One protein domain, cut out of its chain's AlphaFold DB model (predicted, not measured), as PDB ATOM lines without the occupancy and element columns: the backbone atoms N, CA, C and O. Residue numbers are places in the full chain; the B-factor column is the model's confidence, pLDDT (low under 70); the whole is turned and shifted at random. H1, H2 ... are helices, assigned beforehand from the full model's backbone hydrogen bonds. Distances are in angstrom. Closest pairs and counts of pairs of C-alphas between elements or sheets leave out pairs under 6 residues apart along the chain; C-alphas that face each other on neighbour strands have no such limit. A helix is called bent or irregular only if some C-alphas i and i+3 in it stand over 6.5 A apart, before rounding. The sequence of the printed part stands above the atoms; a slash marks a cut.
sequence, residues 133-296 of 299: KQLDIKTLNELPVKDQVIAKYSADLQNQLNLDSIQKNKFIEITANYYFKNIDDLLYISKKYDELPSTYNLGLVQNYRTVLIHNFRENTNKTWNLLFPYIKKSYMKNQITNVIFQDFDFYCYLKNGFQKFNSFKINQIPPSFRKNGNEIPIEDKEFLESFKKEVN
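This is residues 133 to 296 of the 299 residues of an uncharacterized protein of Flavobacterium haoranii (UniProt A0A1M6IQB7). A long helical hairpin of H1 and H2, its two helices side by side, forms one side of a flat body, and the sharply bent H3 folds back on itself against the half of the hairpin away from its turn. H4 packs on the first arm of H3, and H5 lies near the far end of the second arm, after a long looping stretch. The printed part has 164 residues, with five named helices in the order H1 H2 H3 H4 H5, no named strand, and the class is all helix. It is compact, with a radius of gyration of the C-alphas of 17.3 A, and spans 52 by 47 by 22 A.

H1, residues 133 to 160, begins at C-alpha 133 at (-37.868, 36.216, -11.371). By its hydrogen bonds it was assigned as one helix, but it is bent: C-alphas 141 and 144 are 6.8 A apart, giving arms H1a, 133 to 141, and H1b, 144 to 160, 23.9 A long. H2, residues 165 to 193, likewise assigned as one helix, is bent, with C-alphas 182 and 185 6.5 A apart; H2a is 165 to 182, 26.1 A long, and H2b is 185 to 193. H3, residues 209 to 236, also assigned as one helix, is bent, with C-alphas 218 and 221 9.3 A apart; H3a is 209 to 218, and H3b, 221 to 236, 21.3 A long, is irregular, with C-alphas 226 and 229 7.3 A apart and a kink of 52 degrees near residue 228. H4 is residues 243 to 256, 19.6 A long. H5, residues 285 to 295, ends at C-alpha 295 at (-50.581, 24.818, 11.493).

H1b, H2a and H3a form an up and down bundle, each running against the one before it. H1b and H2a are a hairpin and touch at a shallow tilt of 8 degrees, closest at the C-alphas of Asp 147 and Tyr 179, 6.7 A. H2a touches H3a with residues 176 to 182 alone, closest at the C-alphas of Ala 176 and Glu 218, 5.3 A. H1b and H3a touch only at their ends, closest at the C-alphas of Asp 147 and Val 211, 6.1 A. H1a touches H2b, and H2b touches H3b, closest at the C-alphas of Ser 190 and Tyr 230, 6.4 A. H4 touches H3a the same way at a shallow tilt of 18 degrees, with the C-alphas of Arg 217 and Tyr 251 closest, 5.8 A. H5 touches no helix, but is near H3b. In H3b 10 of 12 O i to N i+4 pairs are within hydrogen-bond range; in H1a, H1b, H2a, H2b, H3a, H4 and H5 every pair is.

The two C-alphas farthest apart are those of Asn 162 and Lys 293, 51.9 A. The printed part has no cut. The links H2 to H3, 15 residues, and H4 to H5, 28 residues, are long. The mean pLDDT of the printed part is 89.9, and residues 205 to 206 and 276 are under 70.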
ATOM      1  N   LYS A 133     -36.797  37.218 -11.458       92.44
ATOM      2  CA  LYS A 133     -37.868  36.216 -11.371       92.44
ATOM      3  C   LYS A 133     -38.331  35.727 -12.739       92.44
ATOM      4  O   LYS A 133     -38.916  34.654 -12.823       92.44
ATOM      5  N   GLN A 134     -38.061  36.470 -13.820       90.06
ATOM      6  CA  GLN A 134     -38.585  36.133 -15.153       90.06
ATOM      7  C   GLN A 134     -38.115  34.758 -15.634       90.06
ATOM      8  O   GLN A 134     -38.889  34.015 -16.235       90.06
ATOM      9  N   LEU A 135     -36.862  34.398 -15.342       91.31
ATOM     10  CA  LEU A 135     -36.319  33.096 -15.719       91.31
ATOM     11  C   LEU A 135     -36.987  31.954 -14.942       91.31
ATOM     12  O   LEU A 135     -37.303  30.919 -15.528       91.31
ATOM     13  N   ASP A 136     -37.252  32.155 -13.652       93.94
ATOM     14  CA  ASP A 136     -37.902  31.147 -12.812       93.94
ATOM     15  C   ASP A 136     -39.371  30.971 -13.214       93.94
ATOM     16  O   ASP A 136     -39.836  29.847 -13.376       93.94
ATOM     17  N   ILE A 137     -40.087  32.072 -13.469       91.81
ATOM     18  CA  ILE A 137     -41.472  32.047 -13.968       91.81
ATOM     19  C   ILE A 137     -41.542  31.312 -15.306       91.81
ATOM     20  O   ILE A 137     -42.410  30.460 -15.494       91.81
ATOM     21  N   LYS A 138     -40.622  31.604 -16.234       90.56
ATOM     22  CA  LYS A 138     -40.531  30.886 -17.509       90.56
ATOM     23  C   LYS A 138     -40.319  29.390 -17.276       90.56
ATOM     24  O   LYS A 138     -41.079  28.584 -17.801       90.56
ATOM     25  N   THR A 139     -39.341  29.037 -16.444       92.25
ATOM     26  CA  THR A 139     -39.013  27.642 -16.116       92.25
ATOM     27  C   THR A 139     -40.231  26.901 -15.561       92.25
ATOM     28  O   THR A 139     -40.573  25.830 -16.060       92.25
ATOM     29  N   LEU A 140     -40.948  27.493 -14.597       92.44
ATOM     30  CA  LEU A 140     -42.162  26.904 -14.019       92.44
ATOM     31  C   LEU A 140     -43.271  26.700 -15.053       92.44
ATOM     32  O   LEU A 140     -43.995  25.715 -14.973       92.44
ATOM     33  N   ASN A 141     -43.415  27.611 -16.015       90.06
ATOM     34  CA  ASN A 141     -44.445  27.514 -17.047       90.06
ATOM     35  C   ASN A 141     -44.091  26.535 -18.181       90.06
ATOM     36  O   ASN A 141     -44.988  26.080 -18.887       90.06
ATOM     37  N   GLU A 142     -42.821  26.158 -18.335       91.38
ATOM     38  CA  GLU A 142     -42.380  25.122 -19.282       91.38
ATOM     39  C   GLU A 142     -42.509  23.698 -18.712       91.38
ATOM     40  O   GLU A 142     -42.554  22.725 -19.472       91.38
ATOM     41  N   LEU A 143     -42.620  23.557 -17.387       93.25
ATOM     42  CA  LEU A 143     -42.734  22.264 -16.707       93.25
ATOM     43  C   LEU A 143     -43.867  21.364 -17.233       93.25
ATOM     44  O   LEU A 143     -43.594  20.184 -17.478       93.25
ATOM     45  N   PRO A 144     -45.106  21.850 -17.464       92.06
ATOM     46  CA  PRO A 144     -46.189  21.023 -17.991       92.06
ATOM     47  C   PRO A 144     -45.924  20.528 -19.400       92.06
ATOM     48  O   PRO A 144     -46.393  19.457 -19.759       92.06
ATOM     49  N   VAL A 145     -45.189  21.293 -20.210       91.38
ATOM     50  CA  VAL A 145     -44.866  20.885 -21.579       91.38
ATOM     51  C   VAL A 145     -43.935  19.677 -21.532       91.38
ATOM     52  O   VAL A 145     -44.211  18.661 -22.166       91.38
ATOM     53  N   LYS A 146     -42.879  19.745 -20.710       91.69
ATOM     54  CA  LYS A 146     -41.973  18.609 -20.462       91.69
ATOM     55  C   LYS A 146     -42.740  17.398 -19.915       91.69
ATOM     56  O   LYS A 146     -42.544  16.273 -20.366       91.69
ATOM     57  N   ASP A 147     -43.654  17.643 -18.983       91.69
ATOM     58  CA  ASP A 147     -44.482  16.627 -18.338       91.69
ATOM     59  C   ASP A 147     -45.449  15.926 -19.314       91.69
ATOM     60  O   ASP A 147     -45.518  14.698 -19.358       91.69
ATOM     61  N   GLN A 148     -46.121  16.689 -20.181       90.12
ATOM     62  CA  GLN A 148     -46.996  16.162 -21.232       90.12
ATOM     63  C   GLN A 148     -46.229  15.349 -22.274       90.12
ATOM     64  O   GLN A 148     -46.744  14.344 -22.765       90.12
ATOM     65  N   VAL A 149     -44.999  15.752 -22.604       91.50
ATOM     66  CA  VAL A 149     -44.124  14.980 -23.492       91.50
ATOM     67  C   VAL A 149     -43.839  13.605 -22.883       91.50
ATOM     68  O   VAL A 149     -44.018  12.597 -23.569       91.50
ATOM     69  N   ILE A 150     -43.490  13.537 -21.591       90.94
ATOM     70  CA  ILE A 150     -43.292  12.263 -20.879       90.94
ATOM     71  C   ILE A 150     -44.577  11.430 -20.917       90.94
ATOM     72  O   ILE A 150     -44.533  10.261 -21.301       90.94
ATOM     73  N   ALA A 151     -45.726  12.025 -20.581       87.94
ATOM     74  CA  ALA A 151     -47.010  11.329 -20.557       87.94
ATOM     75  C   ALA A 151     -47.397  10.750 -21.926       87.94
ATOM     76  O   ALA A 151     -47.808   9.590 -22.012       87.94
ATOM     77  N   LYS A 152     -47.223  11.532 -22.998       89.06
ATOM     78  CA  LYS A 152     -47.531  11.122 -24.370       89.06
ATOM     79  C   LYS A 152     -46.667   9.944 -24.809       89.06
ATOM     80  O   LYS A 152     -47.207   8.904 -25.172       89.06
ATOM     81  N   TYR A 153     -45.342  10.071 -24.714       86.81
ATOM     82  CA  TYR A 153     -44.440   8.979 -25.093       86.81
ATOM     83  C   TYR A 153     -44.631   7.747 -24.206       86.81
ATOM     84  O   TYR A 153     -44.539   6.620 -24.693       86.81
ATOM     85  N   SER A 154     -44.943   7.950 -22.921       86.81
ATOM     86  CA  SER A 154     -45.245   6.853 -22.009       86.81
ATOM     87  C   SER A 154     -46.458   6.044 -22.482       86.81
ATOM     88  O   SER A 154     -46.397   4.817 -22.582       86.81
ATOM     89  N   ALA A 155     -47.540   6.738 -22.841       84.56
ATOM     90  CA  ALA A 155     -48.761   6.122 -23.344       84.56
ATOM     91  C   ALA A 155     -48.556   5.439 -24.706       84.56
ATOM     92  O   ALA A 155     -49.015   4.311 -24.893       84.56
ATOM     93  N   ASP A 156     -47.856   6.089 -25.639       84.12
ATOM     94  CA  ASP A 156     -47.616   5.551 -26.982       84.12
ATOM     95  C   ASP A 156     -46.841   4.228 -26.916       84.12
ATOM     96  O   ASP A 156     -47.269   3.225 -27.489       84.12
ATOM     97  N   LEU A 157     -45.759   4.182 -26.134       81.12
ATOM     98  CA  LEU A 157     -44.940   2.978 -25.989       81.12
ATOM     99  C   LEU A 157     -45.696   1.844 -25.286       81.12
ATOM    100  O   LEU A 157     -45.574   0.694 -25.703       81.12
ATOM    101  N   GLN A 158     -46.520   2.139 -24.272       79.00
ATOM    102  CA  GLN A 158     -47.341   1.112 -23.614       79.00
ATOM    103  C   GLN A 158     -48.427   0.529 -24.523       79.00
ATOM    104  O   GLN A 158     -48.779  -0.640 -24.367       79.00
ATOM    105  N   ASN A 159     -48.982   1.331 -25.434       79.19
ATOM    106  CA  ASN A 159     -50.077   0.905 -26.308       79.19
ATOM    107  C   ASN A 159     -49.590   0.200 -27.581       79.19
ATOM    108  O   ASN A 159     -50.326  -0.614 -28.133       79.19
ATOM    109  N   GLN A 160     -48.390   0.526 -28.068       76.62
ATOM    110  CA  GLN A 160     -47.873   0.010 -29.341       76.62
ATOM    111  C   GLN A 160     -46.953  -1.202 -29.179       76.62
ATOM    112  O   GLN A 160     -46.816  -1.995 -30.110       76.62
ATOM    113  N   LEU A 161     -46.313  -1.357 -28.019       75.25
ATOM    114  CA  LEU A 161     -45.358  -2.434 -27.789       75.25
ATOM    115  C   LEU A 161     -46.007  -3.580 -27.009       75.25
ATOM    116  O   LEU A 161     -46.518  -3.397 -25.902       75.25
ATOM    117  N   ASN A 162     -45.903  -4.796 -27.546       81.38
ATOM    118  CA  ASN A 162     -46.234  -6.029 -26.829       81.38
ATOM    119  C   ASN A 162     -45.127  -6.368 -25.816       81.38
ATOM    120  O   ASN A 162     -44.405  -7.348 -25.969       81.38
ATOM    121  N   LEU A 163     -44.977  -5.519 -24.798       82.75
ATOM    122  CA  LEU A 163     -43.981  -5.687 -23.743       82.75
ATOM    123  C   LEU A 163     -44.368  -6.827 -22.792       82.75
ATOM    124  O   LEU A 163     -45.527  -6.930 -22.355       82.75
ATOM    125  N   ASP A 164     -43.378  -7.631 -22.413       87.62
ATOM    126  CA  ASP A 164     -43.516  -8.596 -21.324       87.62
ATOM    127  C   ASP A 164     -43.610  -7.898 -19.948       87.62
ATOM    128  O   ASP A 164     -43.526  -6.671 -19.825       87.62
ATOM    129  N   SER A 165     -43.847  -8.671 -18.887       85.81
ATOM    130  CA  SER A 165     -44.026  -8.134 -17.531       85.81
ATOM    131  C   SER A 165     -42.772  -7.452 -16.969       85.81
ATOM    132  O   SER A 165     -42.888  -6.435 -16.282       85.81
ATOM    133  N   ILE A 166     -41.576  -7.959 -17.277       89.19
ATOM    134  CA  ILE A 166     -40.301  -7.402 -16.806       89.19
ATOM    135  C   ILE A 166     -40.038  -6.069 -17.509       89.19
ATOM    136  O   ILE A 166     -39.713  -5.067 -16.866       89.19
ATOM    137  N   GLN A 167     -40.241  -6.034 -18.825       88.06
ATOM    138  CA  GLN A 167     -40.113  -4.834 -19.643       88.06
ATOM    139  C   GLN A 167     -41.106  -3.751 -19.214       88.06
ATOM    140  O   GLN A 167     -40.719  -2.589 -19.103       88.06
ATOM    141  N   LYS A 168     -42.354  -4.120 -18.897       85.75
ATOM    142  CA  LYS A 168     -43.364  -3.191 -18.358       85.75
ATOM    143  C   LYS A 168     -42.935  -2.577 -17.030       85.75
ATOM    144  O   LYS A 168     -43.032  -1.364 -16.873       85.75
ATOM    145  N   ASN A 169     -42.420  -3.380 -16.102       86.12
ATOM    146  CA  ASN A 169     -41.953  -2.870 -14.811       86.12
ATOM    147  C   ASN A 169     -40.775  -1.902 -14.979       86.12
ATOM    148  O   ASN A 169     -40.796  -0.800 -14.432       86.12
ATOM    149  N   LYS A 170     -39.793  -2.265 -15.813       88.56
ATOM    150  CA  LYS A 170     -38.657  -1.391 -16.131       88.56
ATOM    151  C   LYS A 170     -39.104  -0.096 -16.812       88.56
ATOM    152  O   LYS A 170     -38.567   0.974 -16.539       88.56
ATOM    153  N   PHE A 171     -40.106  -0.173 -17.684       87.31
ATOM    154  CA  PHE A 171     -40.679   0.991 -18.345       87.31
ATOM    155  C   PHE A 171     -41.354   1.961 -17.366       87.31
ATOM    156  O   PHE A 171     -41.156   3.175 -17.467       87.31
ATOM    157  N   ILE A 172     -42.126   1.434 -16.409       86.56
ATOM    158  CA  ILE A 172     -42.761   2.225 -15.344       86.56
ATOM    159  C   ILE A 172     -41.691   2.940 -14.515       86.56
ATOM    160  O   ILE A 172     -41.787   4.145 -14.308       86.56
ATOM    161  N   GLU A 173     -40.633   2.231 -14.115       90.50
ATOM    162  CA  GLU A 173     -39.527   2.807 -13.345       90.50
ATOM    163  C   GLU A 173     -38.812   3.935 -14.107       90.50
ATOM    164  O   GLU A 173     -38.582   5.020 -13.568       90.50
ATOM    165  N   ILE A 174     -38.495   3.717 -15.387       91.06
ATOM    166  CA  ILE A 174     -37.874   4.738 -16.241       91.06
ATOM    167  C   ILE A 174     -38.786   5.964 -16.369       91.06
ATOM    168  O   ILE A 174     -38.317   7.093 -16.226       91.06
ATOM    169  N   THR A 175     -40.084   5.753 -16.602       90.94
ATOM    170  CA  THR A 175     -41.070   6.839 -16.705       90.94
ATOM    171  C   THR A 175     -41.146   7.635 -15.397       90.94
ATOM    172  O   THR A 175     -41.064   8.863 -15.423       90.94
ATOM    173  N   ALA A 176     -41.227   6.953 -14.250       91.88
ATOM    174  CA  ALA A 176     -41.232   7.590 -12.935       91.88
ATOM    175  C   ALA A 176     -39.970   8.439 -12.713       91.88
ATOM    176  O   ALA A 176     -40.065   9.576 -12.250       91.88
ATOM    177  N   ASN A 177     -38.798   7.948 -13.124       94.00
ATOM    178  CA  ASN A 177     -37.546   8.701 -13.047       94.00
ATOM    179  C   ASN A 177     -37.546   9.962 -13.927       94.00
ATOM    180  O   ASN A 177     -36.987  10.980 -13.517       94.00
ATOM    181  N   TYR A 178     -38.168   9.935 -15.109       93.62
ATOM    182  CA  TYR A 178     -38.312  11.136 -15.943       93.62
ATOM    183  C   TYR A 178     -39.250  12.168 -15.318       93.62
ATOM    184  O   TYR A 178     -38.891  13.345 -15.273       93.62
ATOM    185  N   TYR A 179     -40.399  11.744 -14.776       93.62
ATOM    186  CA  TYR A 179     -41.267  12.652 -14.018       93.62
ATOM    187  C   TYR A 179     -40.528  13.264 -12.830       93.62
ATOM    188  O   TYR A 179     -40.636  14.468 -12.599       93.62
ATOM    189  N   PHE A 180     -39.732  12.461 -12.120       94.06
ATOM    190  CA  PHE A 180     -38.949  12.940 -10.990       94.06
ATOM    191  C   PHE A 180     -37.911  13.981 -11.409       94.06
ATOM    192  O   PHE A 180     -37.846  15.039 -10.805       94.06
ATOM    193  N   LYS A 181     -37.156  13.750 -12.489       93.94
ATOM    194  CA  LYS A 181     -36.222  14.760 -13.020       93.94
ATOM    195  C   LYS A 181     -36.922  16.069 -13.384       93.94
ATOM    196  O   LYS A 181     -36.357  17.138 -13.203       93.94
ATOM    197  N   ASN A 182     -38.161  16.001 -13.871       92.56
ATOM    198  CA  ASN A 182     -38.924  17.204 -14.198       92.56
ATOM    199  C   ASN A 182     -39.289  18.038 -12.954       92.56
ATOM    200  O   ASN A 182     -39.515  19.236 -13.072       92.56
ATOM    201  N   ILE A 183     -39.329  17.446 -11.753       94.00
ATOM    202  CA  ILE A 183     -39.611  18.192 -10.517       94.00
ATOM    203  C   ILE A 183     -38.386  18.909  -9.942       94.00
ATOM    204  O   ILE A 183     -38.545  19.752  -9.059       94.00
ATOM    205  N   ASP A 184     -37.180  18.613 -10.439       94.19
ATOM    206  CA  ASP A 184     -35.939  19.217  -9.943       94.19
ATOM    207  C   ASP A 184     -35.935  20.740 -10.136       94.19
ATOM    208  O   ASP A 184     -35.507  21.462  -9.235       94.19
ATOM    209  N   ASP A 185     -36.490  21.244 -11.244       94.44
ATOM    210  CA  ASP A 185     -36.643  22.684 -11.488       94.44
ATOM    211  C   ASP A 185     -37.570  23.328 -10.433       94.44
ATOM    212  O   ASP A 185     -37.244  24.369  -9.860       94.44
ATOM    213  N   LEU A 186     -38.701  22.683 -10.105       95.56
ATOM    214  CA  LEU A 186     -39.607  23.150  -9.047       95.56
ATOM    215  C   LEU A 186     -38.903  23.154  -7.686       95.56
ATOM    216  O   LEU A 186     -39.035  24.114  -6.925       95.56
ATOM    217  N   LEU A 187     -38.137  22.108  -7.374       96.25
ATOM    218  CA  LEU A 187     -37.379  22.009  -6.129       96.25
ATOM    219  C   LEU A 187     -36.282  23.075  -6.041       96.25
ATOM    220  O   LEU A 187     -36.099  23.675  -4.982       96.25
ATOM    221  N   TYR A 188     -35.555  23.316  -7.133       96.19
ATOM    222  CA  TYR A 188     -34.522  24.344  -7.218       96.19
ATOM    223  C   TYR A 188     -35.102  25.735  -6.954       96.19
ATOM    224  O   TYR A 188     -34.583  26.477  -6.119       96.19
ATOM    225  N   ILE A 189     -36.222  26.061  -7.599       96.00
ATOM    226  CA  ILE A 189     -36.900  27.344  -7.403       96.00
ATOM    227  C   ILE A 189     -37.455  27.433  -5.975       96.00
ATOM    228  O   ILE A 189     -37.268  28.453  -5.315       96.00
ATOM    229  N   SER A 190     -38.043  26.356  -5.450       96.50
ATOM    230  CA  SER A 190     -38.557  26.340  -4.073       96.50
ATOM    231  C   SER A 190     -37.450  26.594  -3.043       96.50
ATOM    232  O   SER A 190     -37.627  27.372  -2.112       96.50
ATOM    233  N   LYS A 191     -36.266  26.002  -3.252       97.06
ATOM    234  CA  LYS A 191     -35.053  26.256  -2.456       97.06
ATOM    235  C   LYS A 191     -34.593  27.706  -2.545       97.06
ATOM    236  O   LYS A 191     -34.261  28.298  -1.525       97.06
ATOM    237  N   LYS A 192     -34.569  28.275  -3.754       95.81
ATOM    238  CA  LYS A 192     -34.121  29.653  -4.006       95.81
ATOM    239  C   LYS A 192     -34.955  30.682  -3.235       95.81
ATOM    240  O   LYS A 192     -34.386  31.624  -2.693       95.81
ATOM    241  N   TYR A 193     -36.274  30.500  -3.190       94.12
ATOM    242  CA  TYR A 193     -37.195  31.400  -2.479       94.12
ATOM    243  C   TYR A 193     -37.522  30.939  -1.052       94.12
ATOM    244  O   TYR A 193     -38.230  31.637  -0.328       94.12
ATOM    245  N   ASP A 194     -36.991  29.783  -0.648       96.56
ATOM    246  CA  ASP A 194     -37.278  29.098   0.614       96.56
ATOM    247  C   ASP A 194     -38.791  28.946   0.877       96.56
ATOM    248  O   ASP A 194     -39.264  29.064   2.002       96.56
ATOM    249  N   GLU A 195     -39.576  28.747  -0.178       95.50
ATOM    250  CA  GLU A 195     -41.041  28.699  -0.189       95.50
ATOM    251  C   GLU A 195     -41.494  27.943  -1.435       95.50
ATOM    252  O   GLU A 195     -40.784  27.917  -2.439       95.50
ATOM    253  N   LEU A 196     -42.688  27.351  -1.412       95.31
ATOM    254  CA  LEU A 196     -43.272  26.848  -2.647       95.31
ATOM    255  C   LEU A 196     -43.596  28.044  -3.567       95.31
ATOM    256  O   LEU A 196     -44.142  29.048  -3.093       95.31
ATOM    257  N   PRO A 197     -43.292  27.960  -4.872       93.94
ATOM    258  CA  PRO A 197     -43.670  28.984  -5.832       93.94
ATOM    259  C   PRO A 197     -45.166  29.311  -5.763       93.94
ATOM    260  O   PRO A 197     -46.016  28.425  -5.853       93.94
ATOM    261  N   SER A 198     -45.493  30.587  -5.574       92.38
ATOM    262  CA  SER A 198     -46.869  31.076  -5.487       92.38
ATOM    263  C   SER A 198     -47.002  32.468  -6.095       92.38
ATOM    264  O   SER A 198     -46.017  33.156  -6.396       92.38
ATOM    265  N   THR A 199     -48.244  32.913  -6.249       91.56
ATOM    266  CA  THR A 199     -48.550  34.271  -6.709       91.56
ATOM    267  C   THR A 199     -47.989  35.362  -5.798       91.56
ATOM    268  O   THR A 199     -47.676  36.449  -6.278       91.56
ATOM    269  N   TYR A 200     -47.773  35.054  -4.517       91.94
ATOM    270  CA  TYR A 200     -47.254  35.980  -3.513       91.94
ATOM    271  C   TYR A 200     -45.745  36.222  -3.616       91.94
ATOM    272  O   TYR A 200     -45.294  37.346  -3.407       91.94
ATOM    273  N   ASN A 201     -44.949  35.189  -3.915       90.88
ATOM    274  CA  ASN A 201     -43.485  35.303  -3.907       90.88
ATOM    275  C   ASN A 201     -42.877  35.514  -5.301       90.88
ATOM    276  O   ASN A 201     -41.873  36.220  -5.436       90.88
ATOM    277  N   LEU A 202     -43.507  34.978  -6.344       90.56
ATOM    278  CA  LEU A 202     -42.980  34.993  -7.708       90.56
ATOM    279  C   LEU A 202     -43.844  35.813  -8.673       90.56
ATOM    280  O   LEU A 202     -43.294  36.507  -9.526       90.56
ATOM    281  N   GLY A 203     -45.166  35.791  -8.501       89.25
ATOM    282  CA  GLY A 203     -46.131  36.493  -9.351       89.25
ATOM    283  C   GLY A 203     -47.194  35.566  -9.946       89.25
ATOM    284  O   GLY A 203     -47.142  34.343  -9.794       89.25
ATOM    285  N   LEU A 204     -48.179  36.174 -10.602       83.19
ATOM    286  CA  LEU A 204     -49.308  35.540 -11.269       83.19
ATOM    287  C   LEU A 204     -48.836  34.585 -12.364       83.19
ATOM    288  O   LEU A 204     -47.944  34.903 -13.144       83.19
ATOM    289  N   VAL A 205     -49.534  33.452 -12.440       65.94
ATOM    290  CA  VAL A 205     -49.343  32.349 -13.393       65.94
ATOM    291  C   VAL A 205     -48.099  31.501 -13.130       65.94
ATOM    292  O   VAL A 205     -46.979  31.797 -13.551       65.94
ATOM    293  N   GLN A 206     -48.346  30.355 -12.495       69.88
ATOM    294  CA  GLN A 206     -47.374  29.283 -12.333       69.88
ATOM    295  C   GLN A 206     -48.041  27.947 -12.609       69.88
ATOM    296  O   GLN A 206     -48.808  27.416 -11.806       69.88
ATOM    297  N   ASN A 207     -47.740  27.391 -13.771       80.88
ATOM    298  CA  ASN A 207     -48.328  26.143 -14.209       80.88
ATOM    299  C   ASN A 207     -47.428  24.968 -13.812       80.88
ATOM    300  O   ASN A 207     -46.803  24.381 -14.668       80.88
ATOM    301  N   TYR A 208     -47.332  24.592 -12.535       89.81
ATOM    302  CA  TYR A 208     -46.562  23.391 -12.137       89.81
ATOM    303  C   TYR A 208     -47.411  22.312 -11.453       89.81
ATOM    304  O   TYR A 208     -46.916  21.222 -11.161       89.81
ATOM    305  N   ARG A 209     -48.702  22.577 -11.202       88.06
ATOM    306  CA  ARG A 209     -49.560  21.678 -10.417       88.06
ATOM    307  C   ARG A 209     -49.669  20.276 -11.017       88.06
ATOM    308  O   ARG A 209     -49.565  19.301 -10.280       88.06
ATOM    309  N   THR A 210     -49.814  20.166 -12.336       88.56
ATOM    310  CA  THR A 210     -49.871  18.869 -13.030       88.56
ATOM    311  C   THR A 210     -48.603  18.043 -12.807       88.56
ATOM    312  O   THR A 210     -48.692  16.855 -12.510       88.56
ATOM    313  N   VAL A 211     -47.432  18.687 -12.842       92.50
ATOM    314  CA  VAL A 211     -46.135  18.028 -12.614       92.50
ATOM    315  C   VAL A 211     -46.033  17.488 -11.190       92.50
ATOM    316  O   VAL A 211     -45.539  16.380 -10.975       92.50
ATOM    317  N   LEU A 212     -46.542  18.245 -10.212       92.69
ATOM    318  CA  LEU A 212     -46.612  17.802  -8.821       92.69
ATOM    319  C   LEU A 212     -47.547  16.594  -8.662       92.69
ATOM    320  O   LEU A 212     -47.173  15.622  -8.012       92.69
ATOM    321  N   ILE A 213     -48.721  16.615  -9.301       91.81
ATOM    322  CA  ILE A 213     -49.701  15.517  -9.268       91.81
ATOM    323  C   ILE A 213     -49.114  14.228  -9.862       91.81
ATOM    324  O   ILE A 213     -49.200  13.170  -9.235       91.81
ATOM    325  N   HIS A 214     -48.476  14.290 -11.035       91.44
ATOM    326  CA  HIS A 214     -47.822  13.117 -11.623       91.44
ATOM    327  C   HIS A 214     -46.694  12.586 -10.739       91.44
ATOM    328  O   HIS A 214     -46.550  11.377 -10.565       91.44
ATOM    329  N   ASN A 215     -45.937  13.468 -10.092       94.50
ATOM    330  CA  ASN A 215     -44.913  13.044  -9.148       94.50
ATOM    331  C   ASN A 215     -45.465  12.497  -7.832       94.50
ATOM    332  O   ASN A 215     -44.824  11.629  -7.245       94.50
ATOM    333  N   PHE A 216     -46.630  12.935  -7.360       93.62
ATOM    334  CA  PHE A 216     -47.299  12.274  -6.241       93.62
ATOM    335  C   PHE A 216     -47.816  10.893  -6.623       93.62
ATOM    336  O   PHE A 216     -47.737   9.981  -5.805       93.62
ATOM    337  N   ARG A 217     -48.252  10.698  -7.866       91.00
ATOM    338  CA  ARG A 217     -48.643   9.381  -8.375       91.00
ATOM    339  C   ARG A 217     -47.460   8.416  -8.473       91.00
ATOM    340  O   ARG A 217     -47.537   7.301  -7.963       91.00
ATOM    341  N   GLU A 218     -46.377   8.839  -9.116       91.38
ATOM    342  CA  GLU A 218     -45.263   7.948  -9.470       91.38
ATOM    343  C   GLU A 218     -44.171   7.908  -8.377       91.38
ATOM    344  O   GLU A 218     -43.641   6.847  -8.045       91.38
ATOM    345  N   ASN A 219     -43.888   9.045  -7.729       93.62
ATOM    346  CA  ASN A 219     -42.753   9.258  -6.817       93.62
ATOM    347  C   ASN A 219     -43.162   9.786  -5.423       93.62
ATOM    348  O   ASN A 219     -42.389  10.504  -4.790       93.62
ATOM    349  N   THR A 220     -44.356   9.423  -4.933       92.12
ATOM    350  CA  THR A 220     -45.039   9.991  -3.746       92.12
ATOM    351  C   THR A 220     -44.108  10.429  -2.608       92.12
ATOM    352  O   THR A 220     -43.956  11.622  -2.358       92.12
ATOM    353  N   ASN A 221     -43.431   9.476  -1.956       91.12
ATOM    354  CA  ASN A 221     -42.612   9.746  -0.770       91.12
ATOM    355  C   ASN A 221     -41.371  10.583  -1.098       91.12
ATOM    356  O   ASN A 221     -41.004  11.471  -0.334       91.12
ATOM    357  N   LYS A 222     -40.726  10.320  -2.241       93.81
ATOM    358  CA  LYS A 222     -39.499  11.018  -2.647       93.81
ATOM    359  C   LYS A 222     -39.785  12.494  -2.921       93.81
ATOM    360  O   LYS A 222     -39.077  13.361  -2.420       93.81
ATOM    361  N   THR A 223     -40.854  12.761  -3.663       95.12
ATOM    362  CA  THR A 223     -41.336  14.112  -3.958       95.12
ATOM    363  C   THR A 223     -41.753  14.843  -2.690       95.12
ATOM    364  O   THR A 223     -41.321  15.972  -2.460       95.12
ATOM    365  N   TRP A 224     -42.557  14.191  -1.846       95.44
ATOM    366  CA  TRP A 224     -43.040  14.789  -0.607       95.44
ATOM    367  C   TRP A 224     -41.897  15.169   0.325       95.44
ATOM    368  O   TRP A 224     -41.817  16.315   0.744       95.44
ATOM    369  N   ASN A 225     -40.963  14.255   0.583       95.44
ATOM    370  CA  ASN A 225     -39.854  14.513   1.501       95.44
ATOM    371  C   ASN A 225     -38.990  15.710   1.070       95.44
ATOM    372  O   ASN A 225     -38.464  16.418   1.923       95.44
ATOM    373  N   LEU A 226     -38.860  15.957  -0.237       96.75
ATOM    374  CA  LEU A 226     -38.073  17.075  -0.761       96.75
ATOM    375  C   LEU A 226     -38.828  18.406  -0.750       96.75
ATOM    376  O   LEU A 226     -38.211  19.441  -0.505       96.75
ATOM    377  N   LEU A 227     -40.135  18.394  -1.026       97.12
ATOM    378  CA  LEU A 227     -40.937  19.616  -1.141       97.12
ATOM    379  C   LEU A 227     -41.672  20.004   0.146       97.12
ATOM    380  O   LEU A 227     -42.029  21.171   0.301       97.12
ATOM    381  N   PHE A 228     -41.884  19.069   1.075       97.00
ATOM    382  CA  PHE A 228     -42.668  19.287   2.292       97.00
ATOM    383  C   PHE A 228     -42.225  20.508   3.110       97.00
ATOM    384  O   PHE A 228     -43.112  21.264   3.509       97.00
ATOM    385  N   PRO A 229     -40.919  20.787   3.318       97.25
ATOM    386  CA  PRO A 229     -40.500  21.991   4.039       97.25
ATOM    387  C   PRO A 229     -41.029  23.286   3.402       97.25
ATOM    388  O   PRO A 229     -41.549  24.155   4.104       97.25
ATOM    389  N   TYR A 230     -40.975  23.385   2.071       97.69
ATOM    390  CA  TYR A 230     -41.420  24.562   1.320       97.69
ATOM    391  C   TYR A 230     -42.946  24.654   1.243       97.69
ATOM    392  O   TYR A 230     -43.504  25.734   1.426       97.69
ATOM    393  N   ILE A 231     -43.628  23.517   1.044       96.38
ATOM    394  CA  ILE A 231     -45.099  23.423   1.076       96.38
ATOM    395  C   ILE A 231     -45.612  23.904   2.433       96.38
ATOM    396  O   ILE A 231     -46.454  24.795   2.502       96.38
ATOM    397  N   LYS A 232     -45.070  23.355   3.522       96.00
ATOM    398  CA  LYS A 232     -45.453  23.719   4.885       96.00
ATOM    399  C   LYS A 232     -45.219  25.203   5.150       96.00
ATOM    400  O   LYS A 232     -46.107  25.866   5.677       96.00
ATOM    401  N   LYS A 233     -44.066  25.748   4.752       96.50
ATOM    402  CA  LYS A 233     -43.764  27.168   4.955       96.50
ATOM    403  C   LYS A 233     -44.712  28.089   4.179       96.50
ATOM    404  O   LYS A 233     -45.209  29.050   4.760       96.50
ATOM    405  N   SER A 234     -45.017  27.788   2.918       95.38
ATOM    406  CA  SER A 234     -46.005  28.556   2.145       95.38
ATOM    407  C   SER A 234     -47.417  28.434   2.715       95.38
ATOM    408  O   SER A 234     -48.148  29.424   2.746       95.38
ATOM    409  N   TYR A 235     -47.787  27.255   3.224       94.12
ATOM    410  CA  TYR A 235     -49.069  27.042   3.893       94.12
ATOM    411  C   TYR A 235     -49.201  27.899   5.157       94.12
ATOM    412  O   TYR A 235     -50.171  28.634   5.313       94.12
ATOM    413  N   MET A 236     -48.170  27.904   6.007       93.00
ATOM    414  CA  MET A 236     -48.107  28.732   7.219       93.00
ATOM    415  C   MET A 236     -48.175  30.238   6.939       93.00
ATOM    416  O   MET A 236     -48.573  31.013   7.805       93.00
ATOM    417  N   LYS A 237     -47.790  30.661   5.730       93.12
ATOM    418  CA  LYS A 237     -47.884  32.049   5.263       93.12
ATOM    419  C   LYS A 237     -49.205  32.374   4.559       93.12
ATOM    420  O   LYS A 237     -49.320  33.461   4.004       93.12
ATOM    421  N   ASN A 238     -50.176  31.457   4.554       91.94
ATOM    422  CA  ASN A 238     -51.451  31.579   3.836       91.94
ATOM    423  C   ASN A 238     -51.304  31.779   2.315       91.94
ATOM    424  O   ASN A 238     -52.221  32.266   1.664       91.94
ATOM    425  N   GLN A 239     -50.169  31.390   1.729       91.69
ATOM    426  CA  GLN A 239     -49.914  31.566   0.293       91.69
ATOM    427  C   GLN A 239     -50.515  30.447  -0.563       91.69
ATOM    428  O   GLN A 239     -50.650  30.593  -1.774       91.69
ATOM    429  N   ILE A 240     -50.824  29.310   0.060       91.31
ATOM    430  CA  ILE A 240     -51.464  28.146  -0.552       91.31
ATOM    431  C   ILE A 240     -52.532  27.609   0.403       91.31
ATOM    432  O   ILE A 240     -52.477  27.863   1.606       91.31
ATOM    433  N   THR A 241     -53.487  26.850  -0.124       89.25
ATOM    434  CA  THR A 241     -54.505  26.144   0.668       89.25
ATOM    435  C   THR A 241     -54.082  24.701   0.948       89.25
ATOM    436  O   THR A 241     -53.082  24.204   0.412       89.25
ATOM    437  N   ASN A 242     -54.863  23.977   1.753       89.50
ATOM    438  CA  ASN A 242     -54.564  22.587   2.091       89.50
ATOM    439  C   ASN A 242     -54.691  21.580   0.920       89.50
ATOM    440  O   ASN A 242     -54.417  20.394   1.103       89.50
ATOM    441  N   VAL A 243     -55.047  22.021  -0.292       87.69
ATOM    442  CA  VAL A 243     -55.245  21.157  -1.474       87.69
ATOM    443  C   VAL A 243     -53.990  20.333  -1.810       87.69
ATOM    444  O   VAL A 243     -54.078  19.227  -2.330       87.69
ATOM    445  N   ILE A 244     -52.780  20.816  -1.501       91.31
ATOM    446  CA  ILE A 244     -51.537  20.034  -1.698       91.31
ATOM    447  C   ILE A 244     -51.462  18.821  -0.767       91.31
ATOM    448  O   ILE A 244     -51.014  17.757  -1.190       91.31
ATOM    449  N   PHE A 245     -51.917  18.975   0.475       92.56
ATOM    450  CA  PHE A 245     -51.953  17.890   1.449       92.56
ATOM    451  C   PHE A 245     -52.991  16.846   1.047       92.56
ATOM    452  O   PHE A 245     -52.679  15.664   1.105       92.56
ATOM    453  N   GLN A 246     -54.151  17.284   0.540       89.50
ATOM    454  CA  GLN A 246     -55.197  16.407  -0.004       89.50
ATOM    455  C   GLN A 246     -54.688  15.553  -1.163       89.50
ATOM    456  O   GLN A 246     -54.871  14.339  -1.156       89.50
ATOM    457  N   ASP A 247     -54.003  16.164  -2.136       90.25
ATOM    458  CA  ASP A 247     -53.433  15.418  -3.259       90.25
ATOM    459  C   ASP A 247     -52.408  14.386  -2.769       90.25
ATOM    460  O   ASP A 247     -52.423  13.237  -3.212       90.25
ATOM    461  N   PHE A 248     -51.532  14.765  -1.835       93.25
ATOM    462  CA  PHE A 248     -50.555  13.836  -1.267       93.25
ATOM    463  C   PHE A 248     -51.227  12.654  -0.559       93.25
ATOM    464  O   PHE A 248     -50.912  11.498  -0.841       93.25
ATOM    465  N   ASP A 249     -52.176  12.941   0.326       92.56
ATOM    466  CA  ASP A 249     -52.939  11.958   1.086       92.56
ATOM    467  C   ASP A 249     -53.731  11.016   0.158       92.56
ATOM    468  O   ASP A 249     -53.720   9.796   0.352       92.56
ATOM    469  N   PHE A 250     -54.329  11.548  -0.915       90.81
ATOM    470  CA  PHE A 250     -54.999  10.767  -1.954       90.81
ATOM    471  C   PHE A 250     -54.060   9.738  -2.592       90.81
ATOM    472  O   PHE A 250     -54.392   8.550  -2.674       90.81
ATOM    473  N   TYR A 251     -52.861  10.153  -3.005       91.38
ATOM    474  CA  TYR A 251     -51.898   9.236  -3.619       91.38
ATOM    475  C   TYR A 251     -51.255   8.271  -2.614       91.38
ATOM    476  O   TYR A 251     -51.027   7.107  -2.961       91.38
ATOM    477  N   CYS A 252     -51.037   8.687  -1.363       92.38
ATOM    478  CA  CYS A 252     -50.639   7.790  -0.275       92.38
ATOM    479  C   CYS A 252     -51.660   6.673  -0.068       92.38
ATOM    480  O   CYS A 252     -51.284   5.503   0.032       92.38
ATOM    481  N   TYR A 253     -52.951   6.989  -0.112       91.88
ATOM    482  CA  TYR A 253     -53.988   5.975  -0.009       91.88
ATOM    483  C   TYR A 253     -53.989   5.034  -1.217       91.88
ATOM    484  O   TYR A 253     -53.952   3.808  -1.055       91.88
ATOM    485  N   LEU A 254     -53.952   5.579  -2.438       89.06
ATOM    486  CA  LEU A 254     -53.910   4.762  -3.653       89.06
ATOM    487  C   LEU A 254     -52.703   3.816  -3.680       89.06
ATOM    488  O   LEU A 254     -52.837   2.679  -4.134       89.06
ATOM    489  N   LYS A 255     -51.554   4.223  -3.135       89.25
ATOM    490  CA  LYS A 255     -50.334   3.406  -3.109       89.25
ATOM    491  C   LYS A 255     -50.277   2.462  -1.910       89.25
ATOM    492  O   LYS A 255     -50.218   1.251  -2.088       89.25
ATOM    493  N   ASN A 256     -50.447   2.995  -0.707       90.31
ATOM    494  CA  ASN A 256     -50.146   2.304   0.548       90.31
ATOM    495  C   ASN A 256     -51.391   1.990   1.394       90.31
ATOM    496  O   ASN A 256     -51.332   1.139   2.271       90.31
ATOM    497  N   GLY A 257     -52.529   2.627   1.109       90.50
ATOM    498  CA  GLY A 257     -53.794   2.380   1.813       90.50
ATOM    499  C   GLY A 257     -53.991   3.198   3.087       90.50
ATOM    500  O   GLY A 257     -54.938   2.928   3.814       90.50
ATOM    501  N   PHE A 258     -53.150   4.202   3.336       92.00
ATOM    502  CA  PHE A 258     -53.245   5.114   4.479       92.00
ATOM    503  C   PHE A 258     -53.201   6.581   4.041       92.00
ATOM    504  O   PHE A 258     -52.882   6.884   2.892       92.00
ATOM    505  N   GLN A 259     -53.462   7.483   4.982       92.00
ATOM    506  CA  GLN A 259     -53.262   8.926   4.854       92.00
ATOM    507  C   GLN A 259     -52.387   9.461   5.994       92.00
ATOM    508  O   GLN A 259     -52.256   8.817   7.034       92.00
ATOM    509  N   LYS A 260     -51.792  10.640   5.817       93.06
ATOM    510  CA  LYS A 260     -50.908  11.270   6.805       93.06
ATOM    511  C   LYS A 260     -51.529  12.502   7.453       93.06
ATOM    512  O   LYS A 260     -51.304  12.737   8.635       93.06
ATOM    513  N   PHE A 261     -52.313  13.264   6.697       92.31
ATOM    514  CA  PHE A 261     -52.846  14.564   7.111       92.31
ATOM    515  C   PHE A 261     -54.328  14.530   7.488       92.31
ATOM    516  O   PHE A 261     -54.884  15.561   7.852       92.31
ATOM    517  N   ASN A 262     -54.961  13.354   7.430       90.12
ATOM    518  CA  ASN A 262     -56.402  13.194   7.640       90.12
ATOM    519  C   ASN A 262     -57.243  14.117   6.736       90.12
ATOM    520  O   ASN A 262     -58.318  14.572   7.120       90.12
ATOM    521  N   SER A 263     -56.723  14.429   5.548       85.62
ATOM    522  CA  SER A 263     -57.229  15.532   4.730       85.62
ATOM    523  C   SER A 263     -58.404  15.149   3.826       85.62
ATOM    524  O   SER A 263     -58.972  16.014   3.156       85.62
ATOM    525  N   PHE A 264     -58.811  13.874   3.812       79.62
ATOM    526  CA  PHE A 264     -59.943  13.390   3.022       79.62
ATOM    527  C   PHE A 264     -60.571  12.105   3.608       79.62
ATOM    528  O   PHE A 264     -59.963  11.352   4.365       79.62
ATOM    529  N   LYS A 265     -61.842  11.867   3.283       79.19
ATOM    530  CA  LYS A 265     -62.695  10.771   3.757       79.19
ATOM    531  C   LYS A 265     -62.860   9.703   2.682       79.19
ATOM    532  O   LYS A 265     -62.825   9.978   1.483       79.19
ATOM    533  N   ILE A 266     -63.172   8.476   3.107       82.81
ATOM    534  CA  ILE A 266     -63.368   7.342   2.187       82.81
ATOM    535  C   ILE A 266     -64.451   7.608   1.127       82.81
ATOM    536  O   ILE A 266     -64.366   7.117   0.002       82.81
ATOM    537  N   ASN A 267     -65.478   8.394   1.471       83.06
ATOM    538  CA  ASN A 267     -66.590   8.705   0.578       83.06
ATOM    539  C   ASN A 267     -66.184   9.644  -0.571       83.06
ATOM    540  O   ASN A 267     -66.844   9.624  -1.607       83.06
ATOM    541  N   GLN A 268     -65.084  10.387  -0.418       78.38
ATOM    542  CA  GLN A 268     -64.491  11.234  -1.454       78.38
ATOM    543  C   GLN A 268     -63.652  10.422  -2.455       78.38
ATOM    544  O   GLN A 268     -63.358  10.899  -3.547       78.38
ATOM    545  N   ILE A 269     -63.303   9.171  -2.131       80.81
ATOM    546  CA  ILE A 269     -62.636   8.258  -3.064       80.81
ATOM    547  C   ILE A 269     -63.693   7.549  -3.919       80.81
ATOM    548  O   ILE A 269     -64.644   6.985  -3.355       80.81
ATOM    549  N   PRO A 270     -63.531   7.489  -5.256       81.69
ATOM    550  CA  PRO A 270     -64.449   6.739  -6.101       81.69
ATOM    551  C   PRO A 270     -64.517   5.268  -5.668       81.69
ATOM    552  O   PRO A 270     -63.473   4.677  -5.382       81.69
ATOM    553  N   PRO A 271     -65.709   4.640  -5.647       83.62
ATOM    554  CA  PRO A 271     -65.875   3.273  -5.151       83.62
ATOM    555  C   PRO A 271     -64.901   2.256  -5.761       83.62
ATOM    556  O   PRO A 271     -64.403   1.387  -5.056       83.62
ATOM    557  N   SER A 272     -64.560   2.419  -7.043       83.25
ATOM    558  CA  SER A 272     -63.622   1.563  -7.783       83.25
ATOM    559  C   SER A 272     -62.168   1.612  -7.297       83.25
ATOM    560  O   SER A 272     -61.392   0.726  -7.648       83.25
ATOM    561  N   PHE A 273     -61.782   2.627  -6.518       82.69
ATOM    562  CA  PHE A 273     -60.434   2.787  -5.964       82.69
ATOM    563  C   PHE A 273     -60.358   2.484  -4.462       82.69
ATOM    564  O   PHE A 273     -59.291   2.619  -3.863       82.69
ATOM    565  N   ARG A 274     -61.468   2.096  -3.821       87.25
ATOM    566  CA  ARG A 274     -61.478   1.818  -2.381       87.25
ATOM    567  C   ARG A 274     -60.831   0.458  -2.095       87.25
ATOM    568  O   ARG A 274     -61.225  -0.541  -2.682       87.25
ATOM    569  N   LYS A 275     -59.860   0.411  -1.175       80.50
ATOM    570  CA  LYS A 275     -59.071  -0.785  -0.811       80.50
ATOM    571  C   LYS A 275     -59.715  -1.670   0.273       80.50
ATOM    572  O   LYS A 275     -59.044  -2.552   0.795       80.50
ATOM    573  N   ASN A 276     -61.015  -1.481   0.532       66.12
ATOM    574  CA  ASN A 276     -61.840  -2.053   1.613       66.12
ATOM    575  C   ASN A 276     -61.753  -1.270   2.937       66.12
ATOM    576  O   ASN A 276     -60.668  -0.940   3.401       66.12
ATOM    577  N   GLY A 277     -62.914  -0.972   3.536       70.38
ATOM    578  CA  GLY A 277     -63.045  -0.211   4.786       70.38
ATOM    579  C   GLY A 277     -64.015   0.973   4.685       70.38
ATOM    580  O   GLY A 277     -64.280   1.484   3.596       70.38
ATOM    581  N   ASN A 278     -64.543   1.401   5.837       78.62
ATOM    582  CA  ASN A 278     -65.384   2.601   5.976       78.62
ATOM    583  C   ASN A 278     -64.568   3.855   6.339       78.62
ATOM    584  O   ASN A 278     -65.120   4.951   6.386       78.62
ATOM    585  N   GLU A 279     -63.268   3.705   6.588       84.88
ATOM    586  CA  GLU A 279     -62.361   4.778   6.996       84.88
ATOM    587  C   GLU A 279     -60.974   4.563   6.385       84.88
ATOM    588  O   GLU A 279     -60.613   3.442   6.018       84.88
ATOM    589  N   ILE A 280     -60.203   5.645   6.267       88.25
ATOM    590  CA  ILE A 280     -58.821   5.607   5.787       88.25
ATOM    591  C   ILE A 280     -57.894   5.672   7.009       88.25
ATOM    592  O   ILE A 280     -57.958   6.662   7.747       88.25
ATOM    593  N   PRO A 281     -57.029   4.668   7.244       91.50
ATOM    594  CA  PRO A 281     -56.136   4.667   8.395       91.50
ATOM    595  C   PRO A 281     -55.122   5.813   8.322       91.50
ATOM    596  O   PRO A 281     -54.643   6.170   7.244       91.50
ATOM    597  N   ILE A 282     -54.784   6.368   9.486       93.06
ATOM    598  CA  ILE A 282     -53.752   7.401   9.646       93.06
ATOM    599  C   ILE A 282     -52.404   6.707   9.883       93.06
ATOM    600  O   ILE A 282     -52.318   5.866  10.775       93.06
ATOM    601  N   GLU A 283     -51.378   7.062   9.100       94.12
ATOM    602  CA  GLU A 283     -50.015   6.498   9.182       94.12
ATOM    603  C   GLU A 283     -49.399   6.700  10.570       94.12
ATOM    604  O   GLU A 283     -48.932   5.749  11.191       94.12
ATOM    605  N   ASP A 284     -49.429   7.942  11.055       95.12
ATOM    606  CA  ASP A 284     -48.834   8.356  12.321       95.12
ATOM    607  C   ASP A 284     -49.725   9.415  12.985       95.12
ATOM    608  O   ASP A 284     -49.834  10.558  12.526       95.12
ATOM    609  N   LYS A 285     -50.402   9.014  14.068       93.75
ATOM    610  CA  LYS A 285     -51.308   9.890  14.820       93.75
ATOM    611  C   LYS A 285     -50.557  10.948  15.627       93.75
ATOM    612  O   LYS A 285     -51.068  12.056  15.765       93.75
ATOM    613  N   GLU A 286     -49.374  10.638  16.152       95.94
ATOM    614  CA  GLU A 286     -48.599  11.590  16.956       95.94
ATOM    615  C   GLU A 286     -48.062  12.718  16.076       95.94
ATOM    616  O   GLU A 286     -48.214  13.898  16.411       95.94
ATOM    617  N   PHE A 287     -47.527  12.362  14.903       94.75
ATOM    618  CA  PHE A 287     -47.143  13.333  13.884       94.75
ATOM    619  C   PHE A 287     -48.323  14.223  13.487       94.75
ATOM    620  O   PHE A 287     -48.178  15.448  13.471       94.75
ATOM    621  N   LEU A 288     -49.485  13.631  13.184       93.69
ATOM    622  CA  LEU A 288     -50.668  14.380  12.760       93.69
ATOM    623  C   LEU A 288     -51.093  15.402  13.817       93.69
ATOM    624  O   LEU A 288     -51.302  16.569  13.490       93.69
ATOM    625  N   GLU A 289     -51.199  14.991  15.079       92.94
ATOM    626  CA  GLU A 289     -51.626  15.882  16.159       92.94
ATOM    627  C   GLU A 289     -50.602  16.993  16.436       92.94
ATOM    628  O   GLU A 289     -50.984  18.132  16.715       92.94
ATOM    629  N   SER A 290     -49.301  16.712  16.303       94.25
ATOM    630  CA  SER A 290     -48.274  17.759  16.370       94.25
ATOM    631  C   SER A 290     -48.384  18.735  15.199       94.25
ATOM    632  O   SER A 290     -48.289  19.946  15.398       94.25
ATOM    633  N   PHE A 291     -48.592  18.223  13.986       93.31
ATOM    634  CA  PHE A 291     -48.705  19.042  12.786       93.31
ATOM    635  C   PHE A 291     -49.938  19.945  12.850       93.31
ATOM    636  O   PHE A 291     -49.816  21.149  12.648       93.31
ATOM    637  N   LYS A 292     -51.104  19.396  13.217       91.75
ATOM    638  CA  LYS A 292     -52.355  20.153  13.380       91.75
ATOM    639  C   LYS A 292     -52.195  21.345  14.318       91.75
ATOM    640  O   LYS A 292     -52.649  22.438  13.990       91.75
ATOM    641  N   LYS A 293     -51.527  21.148  15.461       91.44
ATOM    642  CA  LYS A 293     -51.241  22.223  16.425       91.44
ATOM    643  C   LYS A 293     -50.336  23.292  15.833       91.44
ATOM    644  O   LYS A 293     -50.572  24.473  16.046       91.44
ATOM    645  N   GLU A 294     -49.310  22.881  15.100       92.38
ATOM    646  CA  GLU A 294     -48.370  23.809  14.482       92.38
ATOM    647  C   GLU A 294     -49.044  24.695  13.429       92.38
ATOM    648  O   GLU A 294     -48.762  25.889  13.367       92.38
ATOM    649  N   VAL A 295     -49.944  24.125  12.624       90.00
ATOM    650  CA  VAL A 295     -50.581  24.818  11.493       90.00
ATOM    651  C   VAL A 295     -51.999  25.325  11.783       90.00
ATOM    652  O   VAL A 295     -52.677  25.819  10.881       90.00
ATOM    653  N   ASN A 296     -52.444  25.224  13.039       87.62
ATOM    654  CA  ASN A 296     -53.783  25.592  13.510       87.62
ATOM    655  C   ASN A 296     -54.924  24.937  12.708       87.62
ATOM    656  O   ASN A 296     -55.880  25.606  12.308       87.62
TER     657      ASN A 296